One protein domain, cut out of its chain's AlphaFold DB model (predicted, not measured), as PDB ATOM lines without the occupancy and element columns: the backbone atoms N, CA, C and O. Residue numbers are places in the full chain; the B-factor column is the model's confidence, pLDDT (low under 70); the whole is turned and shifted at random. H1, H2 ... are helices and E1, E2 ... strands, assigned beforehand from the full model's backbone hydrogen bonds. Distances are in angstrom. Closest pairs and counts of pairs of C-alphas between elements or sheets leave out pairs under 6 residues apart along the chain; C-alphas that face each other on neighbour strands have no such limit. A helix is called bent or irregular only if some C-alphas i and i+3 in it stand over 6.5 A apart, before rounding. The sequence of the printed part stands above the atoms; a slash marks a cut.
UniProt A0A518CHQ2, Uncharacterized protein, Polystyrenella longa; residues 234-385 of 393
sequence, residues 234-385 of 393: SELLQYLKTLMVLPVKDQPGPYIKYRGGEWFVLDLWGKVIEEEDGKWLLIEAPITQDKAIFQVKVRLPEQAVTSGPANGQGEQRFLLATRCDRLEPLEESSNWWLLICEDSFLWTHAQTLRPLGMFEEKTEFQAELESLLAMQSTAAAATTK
ATOM      1  N   SER A 234     160.359 267.401 328.607       84.56
ATOM      2  CA  SER A 234     160.233 268.248 327.417       84.56
ATOM      3  C   SER A 234     159.744 269.665 327.721       84.56
ATOM      4  O   SER A 234     160.218 270.611 327.093       84.56
ATOM      5  N   GLU A 235     158.812 269.830 328.661       86.00
ATOM      6  CA  GLU A 235     158.335 271.150 329.092       86.00
ATOM      7  C   GLU A 235     159.425 271.895 329.852       86.00
ATOM      8  O   GLU A 235     159.614 273.083 329.599       86.00
ATOM      9  N   LEU A 236     160.209 271.194 330.680       86.88
ATOM     10  CA  LEU A 236     161.405 271.767 331.291       86.88
ATOM     11  C   LEU A 236     162.349 272.321 330.218       86.88
ATOM     12  O   LEU A 236     162.794 273.460 330.313       86.88
ATOM     13  N   LEU A 237     162.641 271.549 329.171       86.12
ATOM     14  CA  LEU A 237     163.556 271.982 328.113       86.12
ATOM     15  C   LEU A 237     162.995 273.163 327.310       86.12
ATOM     16  O   LEU A 237     163.738 274.074 326.942       86.12
ATOM     17  N   GLN A 238     161.677 273.210 327.099       84.94
ATOM     18  CA  GLN A 238     161.010 274.381 326.523       84.94
ATOM     19  C   GLN A 238     161.091 275.601 327.446       84.94
ATOM     20  O   GLN A 238     161.362 276.702 326.971       84.94
ATOM     21  N   TYR A 239     160.897 275.416 328.750       85.12
ATOM     22  CA  TYR A 239     161.021 276.473 329.745       85.12
ATOM     23  C   TYR A 239     162.449 277.021 329.793       85.12
ATOM     24  O   TYR A 239     162.647 278.227 329.642       85.12
ATOM     25  N   LEU A 240     163.452 276.146 329.889       84.81
ATOM     26  CA  LEU A 240     164.866 276.514 329.847       84.81
ATOM     27  C   LEU A 240     165.197 277.286 328.572       84.81
ATOM     28  O   LEU A 240     165.849 278.322 328.639       84.81
ATOM     29  N   LYS A 241     164.646 276.872 327.426       83.00
ATOM     30  CA  LYS A 241     164.799 277.603 326.166       83.00
ATOM     31  C   LYS A 241     164.277 279.041 326.233       83.00
ATOM     32  O   LYS A 241     164.879 279.914 325.619       83.00
ATOM     33  N   THR A 242     163.196 279.316 326.969       82.88
ATOM     34  CA  THR A 242     162.710 280.701 327.144       82.88
ATOM     35  C   THR A 242     163.646 281.565 327.987       82.88
ATOM     36  O   THR A 242     163.632 282.787 327.845       82.88
ATOM     37  N   LEU A 243     164.466 280.941 328.837       78.69
ATOM     38  CA  LEU A 243     165.457 281.618 329.670       78.69
ATOM     39  C   LEU A 243     166.803 281.801 328.961       78.69
ATOM     40  O   LEU A 243     167.602 282.637 329.382       78.69
ATOM     41  N   MET A 244     167.061 281.044 327.892       77.25
ATOM     42  CA  MET A 244     168.292 281.147 327.113       77.25
ATOM     43  C   MET A 244     168.355 282.498 326.400       77.25
ATOM     44  O   MET A 244     167.693 282.736 325.387       77.25
ATOM     45  N   VAL A 245     169.209 283.380 326.907       70.56
ATOM     46  CA  VAL A 245     169.678 284.545 326.161       70.56
ATOM     47  C   VAL A 245     170.884 284.085 325.350       70.56
ATOM     48  O   VAL A 245     171.848 283.580 325.921       70.56
ATOM     49  N   LEU A 246     170.814 284.216 324.021       66.38
ATOM     50  CA  LEU A 246     171.945 283.898 323.147       66.38
ATOM     51  C   LEU A 246     173.184 284.666 323.635       66.38
ATOM     52  O   LEU A 246     173.075 285.881 323.844       66.38
ATOM     53  N   PRO A 247     174.333 283.993 323.824       61.44
ATOM     54  CA  PRO A 247     175.550 284.672 324.235       61.44
ATOM     55  C   PRO A 247     175.881 285.761 323.211       61.44
ATOM     56  O   PRO A 247     175.901 285.528 321.999       61.44
ATOM     57  N   VAL A 248     176.084 286.987 323.696       65.94
ATOM     58  CA  VAL A 248     176.604 288.072 322.862       65.94
ATOM     59  C   VAL A 248     178.087 287.791 322.658       65.94
ATOM     60  O   VAL A 248     178.792 287.478 323.614       65.94
ATOM     61  N   LYS A 249     178.553 287.885 321.408       63.94
ATOM     62  CA  LYS A 249     179.960 287.682 321.044       63.94
ATOM     63  C   LYS A 249     180.869 288.472 322.001       63.94
ATOM     64  O   LYS A 249     180.625 289.658 322.214       63.94
ATOM     65  N   ASP A 250     181.871 287.802 322.570       65.38
ATOM     66  CA  ASP A 250     182.854 288.339 323.529       65.38
ATOM     67  C   ASP A 250     182.353 288.580 324.973       65.38
ATOM     68  O   ASP A 250     183.052 289.200 325.775       65.38
ATOM     69  N   GLN A 251     181.178 288.058 325.347       64.31
ATOM     70  CA  GLN A 251     180.760 287.939 326.748       64.31
ATOM     71  C   GLN A 251     180.446 286.475 327.077       64.31
ATOM     72  O   GLN A 251     179.645 285.865 326.363       64.31
ATOM     73  N   PRO A 252     181.029 285.894 328.147       57.31
ATOM     74  CA  PRO A 252     180.638 284.562 328.589       57.31
ATOM     75  C   PRO A 252     179.136 284.584 328.872       57.31
ATOM     76  O   PRO A 252     178.652 285.418 329.644       57.31
ATOM     77  N   GLY A 253     178.391 283.714 328.185       59.12
ATOM     78  CA  GLY A 253     176.948 283.609 328.362       59.12
ATOM     79  C   GLY A 253     176.611 283.399 329.842       59.12
ATOM     80  O   GLY A 253     177.383 282.753 330.555       59.12
ATOM     81  N   PRO A 254     175.497 283.955 330.344       63.12
ATOM     82  CA  PRO A 254     175.130 283.775 331.738       63.12
ATOM     83  C   PRO A 254     174.957 282.279 332.021       63.12
ATOM     84  O   PRO A 254     174.083 281.634 331.445       63.12
ATOM     85  N   TYR A 255     175.782 281.729 332.915       64.31
ATOM     86  CA  TYR A 255     175.548 280.408 333.486       64.31
ATOM     87  C   TYR A 255     174.227 280.463 334.243       64.31
ATOM     88  O   TYR A 255     174.111 281.131 335.277       64.31
ATOM     89  N   ILE A 256     173.208 279.782 333.727       69.31
ATOM     90  CA  ILE A 256     171.927 279.706 334.416       69.31
ATOM     91  C   ILE A 256     172.037 278.529 335.370       69.31
ATOM     92  O   ILE A 256     171.874 277.367 334.991       69.31
ATOM     93  N   LYS A 257     172.332 278.838 336.637       66.69
ATOM     94  CA  LYS A 257     172.206 277.866 337.720       66.69
ATOM     95  C   LYS A 257     170.725 277.558 337.913       66.69
ATOM     96  O   LYS A 257     170.029 278.211 338.690       66.69
ATOM     97  N   TYR A 258     170.239 276.583 337.158       64.94
ATOM     98  CA  TYR A 258     168.895 276.062 337.289       64.94
ATOM     99  C   TYR A 258     168.890 275.024 338.402       64.94
ATOM    100  O   TYR A 258     169.063 273.838 338.165       64.94
ATOM    101  N   ARG A 259     168.679 275.469 339.641       60.34
ATOM    102  CA  ARG A 259     168.419 274.544 340.746       60.34
ATOM    103  C   ARG A 259     166.939 274.171 340.737       60.34
ATOM    104  O   ARG A 259     166.197 274.559 341.637       60.34
ATOM    105  N   GLY A 260     166.500 273.487 339.681       59.94
ATOM    106  CA  GLY A 260     165.177 272.878 339.651       59.94
ATOM    107  C   GLY A 260     165.161 271.790 340.705       59.94
ATOM    108  O   GLY A 260     165.749 270.737 340.507       59.94
ATOM    109  N   GLY A 261     164.558 272.062 341.861       66.62
ATOM    110  CA  GLY A 261     164.507 271.130 342.994       66.62
ATOM    111  C   GLY A 261     163.743 269.829 342.715       66.62
ATOM    112  O   GLY A 261     163.613 269.007 343.618       66.62
ATOM    113  N   GLU A 262     163.231 269.659 341.501       87.75
ATOM    114  CA  GLU A 262     162.323 268.598 341.101       87.75
ATOM    115  C   GLU A 262     163.078 267.458 340.414       87.75
ATOM    116  O   GLU A 262     164.025 267.673 339.654       87.75
ATOM    117  N   TRP A 263     162.649 266.231 340.698       93.75
ATOM    118  CA  TRP A 263     163.225 265.025 340.115       93.75
ATOM    119  C   TRP A 263     162.497 264.630 338.832       93.75
ATOM    120  O   TRP A 263     161.274 264.718 338.744       93.75
ATOM    121  N   PHE A 264     163.242 264.124 337.854       92.88
ATOM    122  CA  PHE A 264     162.706 263.593 336.602       92.88
ATOM    123  C   PHE A 264     163.075 262.122 336.471       92.88
ATOM    124  O   PHE A 264     164.233 261.770 336.676       92.88
ATOM    125  N   VAL A 265     162.114 261.276 336.090       93.81
ATOM    126  CA  VAL A 265     162.378 259.884 335.699       93.81
ATOM    127  C   VAL A 265     162.626 259.835 334.199       93.81
ATOM    128  O   VAL A 265     161.804 260.300 333.410       93.81
ATOM    129  N   LEU A 266     163.762 259.270 333.808       92.25
ATOM    130  CA  LEU A 266     164.245 259.228 332.438       92.25
ATOM    131  C   LEU A 266     164.531 257.778 332.027       92.25
ATOM    132  O   LEU A 266     165.367 257.112 332.633       92.25
ATOM    133  N   ASP A 267     163.845 257.317 330.979       92.75
ATOM    134  CA  ASP A 267     164.124 256.064 330.261       92.75
ATOM    135  C   ASP A 267     164.806 256.416 328.937       92.75
ATOM    136  O   ASP A 267     164.137 256.805 327.973       92.75
ATOM    137  N   LEU A 268     166.140 256.397 328.916       91.12
ATOM    138  CA  LEU A 268     166.924 256.976 327.824       91.12
ATOM    139  C   LEU A 268     168.076 256.067 327.394       91.12
ATOM    140  O   LEU A 268     168.648 255.327 328.191       91.12
ATOM    141  N   TRP A 269     168.431 256.187 326.115       93.44
ATOM    142  CA  TRP A 269     169.677 255.678 325.550       93.44
ATOM    143  C   TRP A 269     170.704 256.809 325.530       93.44
ATOM    144  O   TRP A 269     170.371 257.941 325.175       93.44
ATOM    145  N   GLY A 270     171.941 256.515 325.920       94.62
ATOM    146  CA  GLY A 270     173.028 257.486 325.866       94.62
ATOM    147  C   GLY A 270     174.401 256.833 325.809       94.62
ATOM    148  O   GLY A 270     174.566 255.648 326.110       94.62
ATOM    149  N   LYS A 271     175.405 257.614 325.411       96.31
ATOM    150  CA  LYS A 271     176.806 257.182 325.401       96.31
ATOM    151  C   LYS A 271     177.389 257.371 326.791       96.31
ATOM    152  O   LYS A 271     177.284 258.452 327.366       96.31
ATOM    153  N   VAL A 272     178.019 256.333 327.321       96.94
ATOM    154  CA  VAL A 272     178.737 256.441 328.588       96.94
ATOM    155  C   VAL A 272     180.117 257.031 328.316       96.94
ATOM    156  O   VAL A 272     180.872 256.496 327.508       96.94
ATOM    157  N   ILE A 273     180.432 258.131 328.991       96.69
ATOM    158  CA  ILE A 273     181.739 258.787 328.970       96.69
ATOM    159  C   ILE A 273     182.339 258.745 330.378       96.69
ATOM    160  O   ILE A 273     181.619 258.813 331.374       96.69
ATOM    161  N   GLU A 274     183.655 258.607 330.464       96.38
ATOM    162  CA  GLU A 274     184.391 258.604 331.727       96.38
ATOM    163  C   GLU A 274     185.232 259.877 331.805       96.38
ATOM    164  O   GLU A 274     185.981 260.193 330.882       96.38
ATOM    165  N   GLU A 275     185.056 260.628 332.885       96.00
ATOM    166  CA  GLU A 275     185.771 261.871 333.172       96.00
ATOM    167  C   GLU A 275     186.420 261.786 334.560       96.00
ATOM    168  O   GLU A 275     186.170 260.844 335.313       96.00
ATOM    169  N   GLU A 276     187.240 262.777 334.919       94.06
ATOM    170  CA  GLU A 276     187.954 262.810 336.208       94.06
ATOM    171  C   GLU A 276     187.002 262.700 337.416       94.06
ATOM    172  O   GLU A 276     187.323 262.034 338.398       94.06
ATOM    173  N   ASP A 277     185.801 263.279 337.309       92.25
ATOM    174  CA  ASP A 277     184.782 263.291 338.370       92.25
ATOM    175  C   ASP A 277     183.871 262.042 338.386       92.25
ATOM    176  O   ASP A 277     182.952 261.935 339.210       92.25
ATOM    177  N   GLY A 278     184.098 261.090 337.477       94.31
ATOM    178  CA  GLY A 278     183.375 259.823 337.393       94.31
ATOM    179  C   GLY A 278     182.703 259.577 336.043       94.31
ATOM    180  O   GLY A 278     183.047 260.159 335.013       94.31
ATOM    181  N   LYS A 279     181.734 258.660 336.043       96.00
ATOM    182  CA  LYS A 279     181.040 258.218 334.829       96.00
ATOM    183  C   LYS A 279     179.829 259.098 334.546       96.00
ATOM    184  O   LYS A 279     179.034 259.381 335.441       96.00
ATOM    185  N   TRP A 280     179.647 259.468 333.287       96.88
ATOM    186  CA  TRP A 280     178.532 260.287 332.825       96.88
ATOM    187  C   TRP A 280     177.818 259.619 331.656       96.88
ATOM    188  O   TRP A 280     178.430 258.950 330.826       96.88
ATOM    189  N   LEU A 281     176.512 259.830 331.574       96.38
ATOM    190  CA  LEU A 281     175.676 259.465 330.445       96.38
ATOM    191  C   LEU A 281     175.430 260.716 329.602       96.38
ATOM    192  O   LEU A 281     174.774 261.656 330.055       96.38
ATOM    193  N   LEU A 282     175.958 260.720 328.383       95.50
ATOM    194  CA  LEU A 282     175.735 261.770 327.400       95.50
ATOM    195  C   LEU A 282     174.576 261.372 326.486       95.50
ATOM    196  O   LEU A 282     174.660 260.398 325.734       95.50
ATOM    197  N   ILE A 283     173.497 262.142 326.554       92.50
ATOM    198  CA  ILE A 283     172.294 261.959 325.749       92.50
ATOM    199  C   ILE A 283     172.232 263.097 324.737       92.50
ATOM    200  O   ILE A 283     172.109 264.274 325.088       92.50
ATOM    201  N   GLU A 284     172.285 262.738 323.459       85.94
ATOM    202  CA  GLU A 284     172.027 263.662 322.363       85.94
ATOM    203  C   GLU A 284     170.506 263.745 322.178       85.94
ATOM    204  O   GLU A 284     169.899 262.927 321.488       85.94
ATOM    205  N   ALA A 285     169.852 264.695 322.852       69.19
ATOM    206  CA  ALA A 285     168.407 264.847 322.747       69.19
ATOM    207  C   ALA A 285     168.065 265.540 321.414       69.19
ATOM    208  O   ALA A 285     168.440 266.702 321.218       69.19
ATOM    209  N   PRO A 286     167.310 264.908 320.492       57.53
ATOM    210  CA  PRO A 286     166.872 265.562 319.268       57.53
ATOM    211  C   PRO A 286     165.695 266.491 319.581       57.53
ATOM    212  O   PRO A 286     164.569 266.281 319.134       57.53
ATOM    213  N   ILE A 287     165.926 267.549 320.355       56.25
ATOM    214  CA  ILE A 287     164.963 268.646 320.474       56.25
ATOM    215  C   ILE A 287     165.285 269.641 319.376       56.25
ATOM    216  O   ILE A 287     165.695 270.772 319.601       56.25
ATOM    217  N   THR A 288     165.090 269.206 318.134       52.47
ATOM    218  CA  THR A 288     165.101 270.088 316.970       52.47
ATOM    219  C   THR A 288     163.795 270.878 316.930       52.47
ATOM    220  O   THR A 288     162.966 270.698 316.042       52.47
ATOM    221  N   GLN A 289     163.579 271.747 317.914       51.69
ATOM    222  CA  GLN A 289     162.606 272.827 317.808       51.69
ATOM    223  C   GLN A 289     163.390 274.140 317.815       51.69
ATOM    224  O   GLN A 289     163.842 274.608 318.855       51.69
ATOM    225  N   ASP A 290     163.553 274.727 316.628       57.72
ATOM    226  CA  ASP A 290     164.152 276.050 316.385       57.72
ATOM    227  C   ASP A 290     165.675 276.181 316.598       57.72
ATOM    228  O   ASP A 290     166.139 277.120 317.238       57.72
ATOM    229  N   LYS A 291     166.472 275.291 315.984       67.88
ATOM    230  CA  LYS A 291     167.947 275.394 315.817       67.88
ATOM    231  C   LYS A 291     168.819 275.323 317.083       67.88
ATOM    232  O   LYS A 291     170.036 275.239 316.922       67.88
ATOM    233  N   ALA A 292     168.248 275.354 318.284       70.12
ATOM    234  CA  ALA A 292     168.967 275.029 319.516       70.12
ATOM    235  C   ALA A 292     169.035 273.508 319.684       70.12
ATOM    236  O   ALA A 292     168.018 272.834 319.538       70.12
ATOM    237  N   ILE A 293     170.227 272.979 319.946       80.88
ATOM    238  CA  ILE A 293     170.458 271.549 320.173       80.88
ATOM    239  C   ILE A 293     170.818 271.386 321.648       80.88
ATOM    240  O   ILE A 293     171.693 272.088 322.149       80.88
ATOM    241  N   PHE A 294     170.132 270.482 322.343       85.00
ATOM    242  CA  PHE A 294     170.421 270.177 323.740       85.00
ATOM    243  C   PHE A 294     171.188 268.861 323.835       85.00
ATOM    244  O   PHE A 294     170.750 267.836 323.313       85.00
ATOM    245  N   GLN A 295     172.305 268.892 324.546       90.94
ATOM    246  CA  GLN A 295     172.928 267.706 325.107       90.94
ATOM    247  C   GLN A 295     172.560 267.631 326.582       90.94
ATOM    248  O   GLN A 295     172.647 268.623 327.305       90.94
ATOM    249  N   VAL A 296     172.137 266.458 327.035       92.12
ATOM    250  CA  VAL A 296     171.881 266.211 328.453       92.12
ATOM    251  C   VAL A 296     172.998 265.321 328.964       92.12
ATOM    252  O   VAL A 296     173.241 264.247 328.419       92.12
ATOM    253  N   LYS A 297     173.692 265.782 329.999       94.81
ATOM    254  CA  LYS A 297     174.789 265.071 330.640       94.81
ATOM    255  C   LYS A 297     174.375 264.721 332.061       94.81
ATOM    256  O   LYS A 297     174.218 265.599 332.906       94.81
ATOM    257  N   VAL A 298     174.174 263.433 332.308       96.00
ATOM    258  CA  VAL A 298     173.698 262.909 333.594       96.00
ATOM    259  C   VAL A 298     174.826 262.148 334.270       96.00
ATOM    260  O   VAL A 298     175.399 261.245 333.666       96.00
ATOM    261  N   ARG A 299     175.166 262.488 335.512       96.56
ATOM    262  CA  ARG A 299     176.165 261.737 336.278       96.56
ATOM    263  C   ARG A 299     175.605 260.363 336.591       96.56
ATOM    264  O   ARG A 299     174.520 260.281 337.152       96.56
ATOM    265  N   LEU A 300     176.305 259.291 336.246       96.56
ATOM    266  CA  LEU A 300     175.884 257.943 336.616       96.56
ATOM    267  C   LEU A 300     176.353 257.637 338.045       96.56
ATOM    268  O   LEU A 300     177.489 257.969 338.390       96.56
ATOM    269  N   PRO A 301     175.521 256.990 338.880       94.81
ATOM    270  CA  PRO A 301     175.977 256.534 340.185       94.81
ATOM    271  C   PRO A 301     177.037 255.441 340.009       94.81
ATOM    272  O   PRO A 301     177.031 254.711 339.017       94.81
ATOM    273  N   GLU A 302     177.919 255.281 340.995       92.50
ATOM    274  CA  GLU A 302     179.030 254.312 340.952       92.50
ATOM    275  C   GLU A 302     178.573 252.872 340.671       92.50
ATOM    276  O   GLU A 302     179.288 252.085 340.054       92.50
ATOM    277  N   GLN A 303     177.342 252.557 341.071       90.31
ATOM    278  CA  GLN A 303     176.695 251.255 340.923       90.31
ATOM    279  C   GLN A 303     176.224 250.954 339.488       90.31
ATOM    280  O   GLN A 303     175.733 249.860 339.212       90.31
ATOM    281  N   ALA A 304     176.336 251.909 338.558       92.69
ATOM    282  CA  ALA A 304     175.873 251.733 337.189       92.69
ATOM    283  C   ALA A 304     176.735 250.745 336.390       92.69
ATOM    284  O   ALA A 304     177.954 250.900 336.265       92.69
ATOM    285  N   VAL A 305     176.078 249.756 335.770       89.12
ATOM    286  CA  VAL A 305     176.725 248.849 334.812       89.12
ATOM    287  C   VAL A 305     177.000 249.596 333.529       89.12
ATOM    288  O   VAL A 305     176.081 249.933 332.791       89.12
ATOM    289  N   THR A 306     178.277 249.780 333.230       89.19
ATOM    290  CA  THR A 306     178.715 250.394 331.972       89.19
ATOM    291  C   THR A 306     179.232 249.369 330.965       89.19
ATOM    292  O   THR A 306     179.695 249.728 329.889       89.19
ATOM    293  N   SER A 307     179.142 248.077 331.292       87.75
ATOM    294  CA  SER A 307     179.448 246.935 330.418       87.75
ATOM    295  C   SER A 307     178.193 246.257 329.846       87.75
ATOM    296  O   SER A 307     178.279 245.157 329.301       87.75
ATOM    297  N   GLY A 308     177.025 246.889 329.995       83.31
ATOM    298  CA  GLY A 308     175.747 246.357 329.536       83.31
ATOM    299  C   GLY A 308     175.627 246.296 328.008       83.31
ATOM    300  O   GLY A 308     176.469 246.840 327.285       83.31
ATOM    301  N   PRO A 309     174.569 245.642 327.494       86.94
ATOM    302  CA  PRO A 309     174.297 245.590 326.066       86.94
ATOM    303  C   PRO A 309     174.118 247.008 325.523       86.94
ATOM    304  O   PRO A 309     173.242 247.755 325.961       86.94
ATOM    305  N   ALA A 310     174.965 247.367 324.565       91.75
ATOM    306  CA  ALA A 310     174.851 248.612 323.829       91.75
ATOM    307  C   ALA A 310     174.069 248.391 322.528       91.75
ATOM    308  O   ALA A 310     174.103 247.306 321.939       91.75
ATOM    309  N   ASN A 311     173.373 249.423 322.059       91.38
ATOM    310  CA  ASN A 311     172.769 249.416 320.731       91.38
ATOM    311  C   ASN A 311     173.859 249.482 319.635       91.38
ATOM    312  O   ASN A 311     175.054 249.616 319.909       91.38
ATOM    313  N   GLY A 312     173.455 249.428 318.361       88.00
ATOM    314  CA  GLY A 312     174.390 249.529 317.228       88.00
ATOM    315  C   GLY A 312     175.176 250.849 317.147       88.00
ATOM    316  O   GLY A 312     176.108 250.943 316.354       88.00
ATOM    317  N   GLN A 313     174.816 251.853 317.953       90.81
ATOM    318  CA  GLN A 313     175.494 253.147 318.067       90.81
ATOM    319  C   GLN A 313     176.422 253.226 319.292       90.81
ATOM    320  O   GLN A 313     177.026 254.271 319.532       90.81
ATOM    321  N   GLY A 314     176.570 252.133 320.049       92.50
ATOM    322  CA  GLY A 314     177.377 252.103 321.269       92.50
ATOM    323  C   GLY A 314     176.709 252.783 322.467       92.50
ATOM    324  O   GLY A 314     177.381 253.077 323.451       92.50
ATOM    325  N   GLU A 315     175.406 253.048 322.400       94.38
ATOM    326  CA  GLU A 315     174.649 253.664 323.487       94.38
ATOM    327  C   GLU A 315     174.050 252.593 324.392       94.38
ATOM    328  O   GLU A 315     173.611 251.540 323.926       94.38
ATOM    329  N   GLN A 316     173.986 252.882 325.684       94.88
ATOM    330  CA  GLN A 316     173.380 252.020 326.689       94.88
ATOM    331  C   GLN A 316     172.079 252.636 327.190       94.88
ATOM    332  O   GLN A 316     171.961 253.857 327.316       94.88
ATOM    333  N   ARG A 317     171.097 251.775 327.460       94.81
ATOM    334  CA  ARG A 317     169.807 252.169 328.025       94.81
ATOM    335  C   ARG A 317     169.905 252.215 329.541       94.81
ATOM    336  O   ARG A 317     170.364 251.253 330.150       94.81
ATOM    337  N   PHE A 318     169.406 253.285 330.142       95.31
ATOM    338  CA  PHE A 318     169.259 253.399 331.587       95.31
ATOM    339  C   PHE A 318     167.860 253.891 331.930       95.31
ATOM    340  O   PHE A 318     167.338 254.801 331.283       95.31
ATOM    341  N   LEU A 319     167.292 253.313 332.988       95.69
ATOM    342  CA  LEU A 319     166.187 253.919 333.713       95.69
ATOM    343  C   LEU A 319     166.735 254.534 334.995       95.69
ATOM    344  O   LEU A 319     167.238 253.830 335.876       95.69
ATOM    345  N   LEU A 320     166.686 255.855 335.067       95.69
ATOM    346  CA  LEU A 320     167.231 256.617 336.179       95.69
ATOM    347  C   LEU A 320     166.287 257.745 336.561       95.69
ATOM    348  O   LEU A 320     165.463 258.185 335.760       95.69
ATOM    349  N   ALA A 321     166.432 258.228 337.786       95.50
ATOM    350  CA  ALA A 321     165.862 259.500 338.182       95.50
ATOM    351  C   ALA A 321     166.990 260.495 338.438       95.50
ATOM    352  O   ALA A 321     168.031 260.146 338.997       95.50
ATOM    353  N   THR A 322     166.801 261.731 337.991       95.25
ATOM    354  CA  THR A 322     167.832 262.762 338.068       95.25
ATOM    355  C   THR A 322     167.254 264.137 338.340       95.25
ATOM    356  O   THR A 322     166.088 264.407 338.041       95.25
ATOM    357  N   ARG A 323     168.084 265.013 338.903       93.81
ATOM    358  CA  ARG A 323     167.784 266.423 339.107       93.81
ATOM    359  C   ARG A 323     168.692 267.266 338.219       93.81
ATOM    360  O   ARG A 323     169.900 267.068 338.190       93.81
ATOM    361  N   CYS A 324     168.103 268.210 337.495       91.44
ATOM    362  CA  CYS A 324     168.854 269.154 336.671       91.44
ATOM    363  C   CYS A 324     169.420 270.272 337.552       91.44
ATOM    364  O   CYS A 324     168.655 270.919 338.265       91.44
ATOM    365  N   ASP A 325     170.732 270.513 337.488       89.81
ATOM    366  CA  ASP A 325     171.403 271.463 338.389       89.81
ATOM    367  C   ASP A 325     171.927 272.715 337.669       89.81
ATOM    368  O   ASP A 325     171.940 273.815 338.238       89.81
ATOM    369  N   ARG A 326     172.385 272.569 336.419       88.81
ATOM    370  CA  ARG A 326     172.961 273.681 335.651       88.81
ATOM    371  C   ARG A 326     172.799 273.512 334.145       88.81
ATOM    372  O   ARG A 326     172.812 272.399 333.630       88.81
ATOM    373  N   LEU A 327     172.655 274.643 333.460       88.62
ATOM    374  CA  LEU A 327     172.598 274.743 332.006       88.62
ATOM    375  C   LEU A 327     173.762 275.616 331.524       88.62
ATOM    376  O   LEU A 327     173.896 276.763 331.960       88.62
ATOM    377  N   GLU A 328     174.581 275.079 330.624       88.88
ATOM    378  CA  GLU A 328     175.806 275.716 330.128       88.88
ATOM    379  C   GLU A 328     175.831 275.716 328.589       88.88
ATOM    380  O   GLU A 328     175.328 274.775 327.979       88.88
ATOM    381  N   PRO A 329     176.378 276.741 327.917       85.88
ATOM    382  CA  PRO A 329     176.639 276.663 326.481       85.88
ATOM    383  C   PRO A 329     177.803 275.693 326.213       85.88
ATOM    384  O   PRO A 329     178.834 275.774 326.874       85.88
ATOM    385  N   LEU A 330     177.656 274.779 325.247       84.69
ATOM    386  CA  LEU A 330     178.689 273.778 324.933       84.69
ATOM    387  C   LEU A 330     179.906 274.406 324.233       84.69
ATOM    388  O   LEU A 330     181.042 274.027 324.501       84.69
ATOM    389  N   GLU A 331     179.674 275.378 323.349       81.69
ATOM    390  CA  GLU A 331     180.725 276.198 322.742       81.69
ATOM    391  C   GLU A 331     180.270 277.662 322.711       81.69
ATOM    392  O   GLU A 331     179.094 277.943 322.480       81.69
ATOM    393  N   GLU A 332     181.201 278.610 322.864       68.12
ATOM    394  CA  GLU A 332     180.909 280.058 322.934       68.12
ATOM    395  C   GLU A 332     180.157 280.619 321.710       68.12
ATOM    396  O   GLU A 332     179.572 281.699 321.780       68.12
ATOM    397  N   SER A 333     180.161 279.902 320.582       59.19
ATOM    398  CA  SER A 333     179.557 280.348 319.320       59.19
ATOM    399  C   SER A 333     178.482 279.418 318.752       59.19
ATOM    400  O   SER A 333     177.914 279.719 317.698       59.19
ATOM    401  N   SER A 334     178.183 278.301 319.422       67.25
ATOM    402  CA  SER A 334     177.244 277.305 318.911       67.25
ATOM    403  C   SER A 334     175.880 277.419 319.601       67.25
ATOM    404  O   SER A 334     175.759 277.840 320.746       67.25
ATOM    405  N   ASN A 335     174.808 277.025 318.905       75.94
ATOM    406  CA  ASN A 335     173.465 276.924 319.498       75.94
ATOM    407  C   ASN A 335     173.312 275.668 320.385       75.94
ATOM    408  O   ASN A 335     172.199 275.158 320.537       75.94
ATOM    409  N   TRP A 336     174.422 275.120 320.884       83.38
ATOM    410  CA  TRP A 336     174.439 273.888 321.656       83.38
ATOM    411  C   TRP A 336     174.464 274.223 323.136       83.38
ATOM    412  O   TRP A 336     175.296 275.001 323.600       83.38
ATOM    413  N   TRP A 337     173.547 273.610 323.867       85.50
ATOM    414  CA  TRP A 337     173.420 273.779 325.303       85.50
ATOM    415  C   TRP A 337     173.572 272.429 325.987       85.50
ATOM    416  O   TRP A 337     173.002 271.433 325.544       85.50
ATOM    417  N   LEU A 338     174.341 272.411 327.064       90.50
ATOM    418  CA  LEU A 338     174.611 271.271 327.912       90.50
ATOM    419  C   LEU A 338     173.810 271.412 329.208       90.50
ATOM    420  O   LEU A 338     174.059 272.303 330.019       90.50
ATOM    421  N   LEU A 339     172.832 270.533 329.398       90.56
ATOM    422  CA  LEU A 339     172.093 270.402 330.647       90.56
ATOM    423  C   LEU A 339     172.787 269.358 331.519       90.56
ATOM    424  O   LEU A 339     172.800 268.178 331.169       90.56
ATOM    425  N   ILE A 340     173.362 269.788 332.638       93.00
ATOM    426  CA  ILE A 340     174.117 268.927 333.548       93.00
ATOM    427  C   ILE A 340     173.238 268.567 334.745       93.00
ATOM    428  O   ILE A 340     172.661 269.435 335.412       93.00
ATOM    429  N   CYS A 341     173.160 267.266 335.008       94.19
ATOM    430  CA  CYS A 341     172.418 266.678 336.111       94.19
ATOM    431  C   CYS A 341     173.405 265.882 336.975       94.19
ATOM    432  O   CYS A 341     173.869 264.817 336.560       94.19
ATOM    433  N   GLU A 342     173.797 266.427 338.125       93.81
ATOM    434  CA  GLU A 342     174.854 265.859 338.974       93.81
ATOM    435  C   GLU A 342     174.293 264.841 339.963       93.81
ATOM    436  O   GLU A 342     174.943 263.834 340.251       93.81
ATOM    437  N   ASP A 343     173.069 265.080 340.432       94.00
ATOM    438  CA  ASP A 343     172.350 264.152 341.293       94.00
ATOM    439  C   ASP A 343     171.514 263.193 340.438       94.00
ATOM    440  O   ASP A 343     170.539 263.576 339.776       94.00
ATOM    441  N   SER A 344     171.877 261.913 340.466       95.12
ATOM    442  CA  SER A 344     171.069 260.851 339.878       95.12
ATOM    443  C   SER A 344     171.154 259.564 340.694       95.12
ATOM    444  O   SER A 344     172.092 259.344 341.461       95.12
ATOM    445  N   PHE A 345     170.163 258.699 340.517       94.75
ATOM    446  CA  PHE A 345     170.246 257.313 340.954       94.75
ATOM    447  C   PHE A 345     169.503 256.413 339.963       94.75
ATOM    448  O   PHE A 345     168.613 256.856 339.231       94.75
ATOM    449  N   LEU A 346     169.887 255.140 339.923       95.75
ATOM    450  CA  LEU A 346     169.238 254.155 339.064       95.75
ATOM    451  C   LEU A 346     167.957 253.671 339.714       95.75
ATOM    452  O   LEU A 346     167.944 253.371 340.907       95.75
ATOM    453  N   TRP A 347     166.911 253.540 338.911       96.00
ATOM    454  CA  TRP A 347     165.726 252.838 339.359       96.00
ATOM    455  C   TRP A 347     165.971 251.333 339.271       96.00
ATOM    456  O   TRP A 347     166.549 250.867 338.296       96.00
ATOM    457  N   THR A 348     165.549 250.569 340.274       96.06
ATOM    458  CA  THR A 348     165.828 249.124 340.335       96.06
ATOM    459  C   THR A 348     164.589 248.279 340.594       96.06
ATOM    460  O   THR A 348     164.531 247.145 340.121       96.06
ATOM    461  N   HIS A 349     163.566 248.812 341.268       96.19
ATOM    462  CA  HIS A 349     162.369 248.033 341.578       96.19
ATOM    463  C   HIS A 349     161.195 248.381 340.668       96.19
ATOM    464  O   HIS A 349     160.752 249.522 340.554       96.19
ATOM    465  N   ALA A 350     160.623 247.350 340.049       94.75
ATOM    466  CA  ALA A 350     159.430 247.482 339.220       94.75
ATOM    467  C   ALA A 350     158.206 247.949 340.028       94.75
ATOM    468  O   ALA A 350     157.362 248.681 339.518       94.75
ATOM    469  N   GLN A 351     158.102 247.528 341.291       94.19
ATOM    470  CA  GLN A 351     156.933 247.787 342.136       94.19
ATOM    471  C   GLN A 351     156.723 249.282 342.398       94.19
ATOM    472  O   GLN A 351     155.594 249.753 342.323       94.19
ATOM    473  N   THR A 352     157.803 250.034 342.607       94.88
ATOM    474  CA  THR A 352     157.779 251.486 342.843       94.88
ATOM    475  C   THR A 352     157.551 252.284 341.548       94.88
ATOM    476  O   THR A 352     157.026 253.392 341.585       94.88
ATOM    477  N   LEU A 353     157.854 251.707 340.376       92.81
ATOM    478  CA  LEU A 353     157.588 252.313 339.059       92.81
ATOM    479  C   LEU A 353     156.154 252.122 338.555       92.81
ATOM    480  O   LEU A 353     155.672 252.935 337.766       92.81
ATOM    481  N   ARG A 354     155.467 251.040 338.942       90.94
ATOM    482  CA  ARG A 354     154.097 250.747 338.469       90.94
ATOM    483  C   ARG A 354     153.111 251.897 338.711       90.94
ATOM    484  O   ARG A 354     152.422 252.261 337.757       90.94
ATOM    485  N   PRO A 355     153.071 252.524 339.899       89.38
ATOM    486  CA  PRO A 355     152.178 253.651 340.165       89.38
ATOM    487  C   PRO A 355     152.459 254.883 339.298       89.38
ATOM    488  O   PRO A 355     151.560 255.689 339.077       89.38
ATOM    489  N   LEU A 356     153.679 255.016 338.765       87.12
ATOM    490  CA  LEU A 356     154.054 256.099 337.852       87.12
ATOM    491  C   LEU A 356     153.496 255.911 336.433       87.12
ATOM    492  O   LEU A 356     153.699 256.766 335.575       87.12
ATOM    493  N   GLY A 357     152.820 254.792 336.149       86.56
ATOM    494  CA  GLY A 357     152.261 254.512 334.824       86.56
ATOM    495  C   GLY A 357     153.330 254.287 333.747       86.56
ATOM    496  O   GLY A 357     153.063 254.447 332.555       86.56
ATOM    497  N   MET A 358     154.557 253.936 334.149       80.25
ATOM    498  CA  MET A 358     155.663 253.680 333.220       80.25
ATOM    499  C   MET A 358     155.541 252.321 332.515       80.25
ATOM    500  O   MET A 358     155.963 252.199 331.364       80.25
ATOM    501  N   PHE A 359     154.916 251.330 333.161       78.19
ATOM    502  CA  PHE A 359     154.646 250.017 332.573       78.19
ATOM    503  C   PHE A 359     153.511 250.104 331.544       78.19
ATOM    504  O   PHE A 359     152.380 250.450 331.875       78.19
ATOM    505  N   GLU A 360     153.815 249.786 330.284       68.88
ATOM    506  CA  GLU A 360     152.813 249.665 329.215       68.88
ATOM    507  C   GLU A 360     151.987 248.383 329.376       68.88
ATOM    508  O   GLU A 360     152.482 247.401 329.917       68.88
ATOM    509  N   GLU A 361     150.768 248.329 328.827       73.00
ATOM    510  CA  GLU A 361     149.979 247.082 328.747       73.00
ATOM    511  C   GLU A 361     150.639 246.003 327.862       73.00
ATOM    512  O   GLU A 361     150.277 244.828 327.920       73.00
ATOM    513  N   LYS A 362     151.611 246.383 327.022       80.38
ATOM    514  CA  LYS A 362     152.308 245.459 326.122       80.38
ATOM    515  C   LYS A 362     153.335 244.625 326.883       80.38
ATOM    516  O   LYS A 362     154.331 245.151 327.374       80.38
ATOM    517  N   THR A 363     153.136 243.310 326.875       85.06
ATOM    518  CA  THR A 363     153.976 242.321 327.567       85.06
ATOM    519  C   THR A 363     155.455 242.377 327.172       85.06
ATOM    520  O   THR A 363     156.318 242.228 328.030       85.06
ATOM    521  N   GLU A 364     155.771 242.645 325.901       87.06
ATOM    522  CA  GLU A 364     157.162 242.718 325.420       87.06
ATOM    523  C   GLU A 364     157.950 243.864 326.068       87.06
ATOM    524  O   GLU A 364     159.098 243.681 326.464       87.06
ATOM    525  N   PHE A 365     157.323 245.035 326.224       83.12
ATOM    526  CA  PHE A 365     157.969 246.190 326.846       83.12
ATOM    527  C   PHE A 365     158.177 245.974 328.345       83.12
ATOM    528  O   PHE A 365     159.216 246.351 328.882       83.12
ATOM    529  N   GLN A 366     157.208 245.341 329.010       88.38
ATOM    530  CA  GLN A 366     157.341 244.982 330.421       88.38
ATOM    531  C   GLN A 366     158.523 244.036 330.634       88.38
ATOM    532  O   GLN A 366     159.344 244.298 331.503       88.38
ATOM    533  N   ALA A 367     158.666 243.002 329.798       91.19
ATOM    534  CA  ALA A 367     159.778 242.060 329.894       91.19
ATOM    535  C   ALA A 367     161.144 242.729 329.649       91.19
ATOM    536  O   ALA A 367     162.108 242.446 330.359       91.19
ATOM    537  N   GLU A 368     161.235 243.638 328.672       91.38
ATOM    538  CA  GLU A 368     162.463 244.400 328.415       91.38
ATOM    539  C   GLU A 368     162.821 245.308 329.602       91.38
ATOM    540  O   GLU A 368     163.972 245.342 330.039       91.38
ATOM    541  N   LEU A 369     161.829 246.009 330.158       92.19
ATOM    542  CA  LEU A 369     162.016 246.886 331.308       92.19
ATOM    543  C   LEU A 369     162.388 246.101 332.574       92.19
ATOM    544  O   LEU A 369     163.308 246.487 333.285       92.19
ATOM    545  N   GLU A 370     161.723 244.981 332.846       94.12
ATOM    546  CA  GLU A 370     162.060 244.095 333.965       94.12
ATOM    547  C   GLU A 370     163.474 243.521 333.819       94.12
ATOM    548  O   GLU A 370     164.215 243.463 334.800       94.12
ATOM    549  N   SER A 371     163.892 243.173 332.596       94.06
ATOM    550  CA  SER A 371     165.268 242.749 332.323       94.06
ATOM    551  C   SER A 371     166.282 243.864 332.588       94.06
ATOM    552  O   SER A 371     167.370 243.583 333.091       94.06
ATOM    553  N   LEU A 372     165.954 245.113 332.241       94.56
ATOM    554  CA  LEU A 372     166.811 246.268 332.515       94.56
ATOM    555  C   LEU A 372     166.949 246.497 334.025       94.56
ATOM    556  O   LEU A 372     168.064 246.596 334.534       94.56
ATOM    557  N   LEU A 373     165.827 246.502 334.744       95.06
ATOM    558  CA  LEU A 373     165.785 246.676 336.196       95.06
ATOM    559  C   LEU A 373     166.550 245.565 336.932       95.06
ATOM    560  O   LEU A 373     167.315 245.846 337.852       95.06
ATOM    561  N   ALA A 374     166.420 244.311 336.486       94.62
ATOM    562  CA  ALA A 374     167.174 243.182 337.031       94.62
ATOM    563  C   ALA A 374     168.691 243.314 336.798       94.62
ATOM    564  O   ALA A 374     169.501 242.967 337.661       94.62
ATOM    565  N   MET A 375     169.105 243.841 335.644       94.00
ATOM    566  CA  MET A 375     170.517 244.125 335.371       94.00
ATOM    567  C   MET A 375     171.053 245.232 336.287       94.00
ATOM    568  O   MET A 375     172.158 245.117 336.812       94.00
ATOM    569  N   GLN A 376     170.269 246.285 336.517       94.75
ATOM    570  CA  GLN A 376     170.655 247.384 337.403       94.75
ATOM    571  C   GLN A 376     170.714 246.942 338.876       94.75
ATOM    572  O   GLN A 376     171.649 247.308 339.586       94.75
ATOM    573  N   SER A 377     169.775 246.106 339.335       93.62
ATOM    574  CA  SER A 377     169.758 245.609 340.719       93.62
ATOM    575  C   SER A 377     170.907 244.641 341.015       93.62
ATOM    576  O   SER A 377     171.566 244.753 342.050       93.62
ATOM    577  N   THR A 378     171.215 243.728 340.088       92.88
ATOM    578  CA  THR A 378     172.345 242.790 340.233       92.88
ATOM    579  C   THR A 378     173.692 243.507 340.290       92.88
ATOM    580  O   THR A 378     174.599 243.074 341.001       92.88
ATOM    581  N   ALA A 379     173.817 244.634 339.599       89.56
ATOM    582  CA  ALA A 379     175.004 245.473 339.634       89.56
ATOM    583  C   ALA A 379     175.197 246.209 340.954       89.56
ATOM    584  O   ALA A 379     176.288 246.173 341.523       89.56
ATOM    585  N   ALA A 380     174.123 246.811 341.467       88.25
ATOM    586  CA  ALA A 380     174.122 247.456 342.774       88.25
ATOM    587  C   ALA A 380     174.492 246.459 343.889       88.25
ATOM    588  O   ALA A 380     175.284 246.766 344.786       88.25
ATOM    589  N   ALA A 381     173.994 245.223 343.782       88.50
ATOM    590  CA  ALA A 381     174.362 244.119 344.664       88.50
ATOM    591  C   ALA A 381     175.842 243.700 344.533       88.50
ATOM    592  O   ALA A 381     176.472 243.312 345.514       88.50
ATOM    593  N   ALA A 382     176.431 243.782 343.337       88.12
ATOM    594  CA  ALA A 382     177.838 243.443 343.131       88.12
ATOM    595  C   ALA A 382     178.784 244.479 343.760       88.12
ATOM    596  O   ALA A 382     179.803 244.101 344.335       88.12
ATOM    597  N   THR A 383     178.434 245.768 343.698       85.25
ATOM    598  CA  THR A 383     179.236 246.857 344.284       85.25
ATOM    599  C   THR A 383     179.200 246.911 345.807       85.25
ATOM    600  O   THR A 383     180.127 247.427 346.418       85.25
ATOM    601  N   THR A 384     178.147 246.379 346.428       79.88
ATOM    602  CA  THR A 384     177.991 246.371 347.892       79.88
ATOM    603  C   THR A 384     178.735 245.227 348.568       79.88
ATOM    604  O   THR A 384     178.851 245.221 349.789       79.88
ATOM    605  N   LYS A 385     179.282 244.269 347.808       75.62
ATOM    606  CA  LYS A 385     180.094 243.208 348.396       75.62
ATOM    607  C   LYS A 385     181.362 243.851 348.970       75.62
ATOM    608  O   LYS A 385     182.159 244.360 348.180       75.62
TER     609      LYS A 385
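Overview. This is residues 234 to 385 of the 393 residues of an uncharacterized protein of Polystyrenella longa (UniProt A0A518CHQ2). One strongly twisted sheet of seven strands folds back on itself into a loose, partly closed barrel: the leaf E5, E6, E3 and E2 faces the leaf E4 and E7, with the sharply bent E1 as the hinge. The long helix H3 lies across one end with the short H2 near it, H1 grazes the sheet elsewhere, and the long link 244 to 262 reaches out to the end far from H3. The printed part has 152 residues, with elements in the order H1, E1 to E7, H2, H3; the sheet is mixed, in the order E5, E6, E3, E2, E1, E4, E7, and the class is mixed, helices and strands. It is compact, with a radius of gyration of the C-alphas of 16.8 A, and spans 50 by 36 by 33 A.

Along the chain. H1 is residues 234 to 243, 14.5 A long, beginning at C-alpha 234 (160.233, 268.248, 327.417). E1 is residues 263 to 275, 23.8 A, and bends by 100 degrees at residue 269. E2 is residues 278 to 285, 21.5 A, and E3 residues 293 to 299, 19.7 A. E4 is residues 316 to 323, 19.8 A, and bends by 67 degrees at residue 319. E5 is residues 326 to 329, 10.3 A; E6 residues 336 to 341, 16.3 A; E7 residues 343 to 346, 10.7 A. H2 is residues 350 to 356, 10.2 A, irregular but only just, with C-alphas 352 and 355 6.6 A apart. H3, residues 363 to 383, 30.6 A, ends at C-alpha 383 (179.236, 246.857, 344.284).

Arrangement. E1, E2 and E3 form a meander, each strand the antiparallel neighbour of the one before; with E4, the antiparallel neighbour of E1, they form a Greek key. The pairing of E1 is staggered, with E4 over residues 263 to 270 (N 266 to O 320, 2.8 A) and with E2 over 271 to 275 (N 273 to O 280, 2.8 A). E3 is antiparallel to E2 (N 283 to O 296, 2.8 A) and parallel to E6 (N 339 to O 295, 2.8 A). E5 and E6 are a hairpin (N 338 to O 328, 2.7 A). E6 runs on into E7 at 72 degrees, and E7 is antiparallel to E4 (N 321 to O 345, 3.0 A). The closest C-alphas of E3 and E7 are those of Arg 299 and Ser 344, 6.3 A apart. H3 only grazes the sheet with residues 369 to 380; its closest C-alphas with E4 are those of Leu 372 and Phe 318, 7.6 A apart. H1 only grazes it with residues 236 to 241. H2 is not on the sheet, and is close to but not clearly touching H3, with the C-alphas of Ala 350 and Glu 370 6.8 A apart. Every O i to N i+4 pair is within hydrogen-bond range in H1 and H3; in H2 it is 1 of 3, beside 2 of 4 O i to N i+3 pairs.

Size, cuts and confidence. The two C-alphas farthest apart are those of Asp 250 and Thr 363, 54.5 A. The printed part has no cut. The links H1 to E1, 19 residues, and E3 to E4, 16 residues, are long. The mean pLDDT of the printed part is 85.1; residues 246 to 261, 285 to 291, 332 to 334 and 360 are under 70.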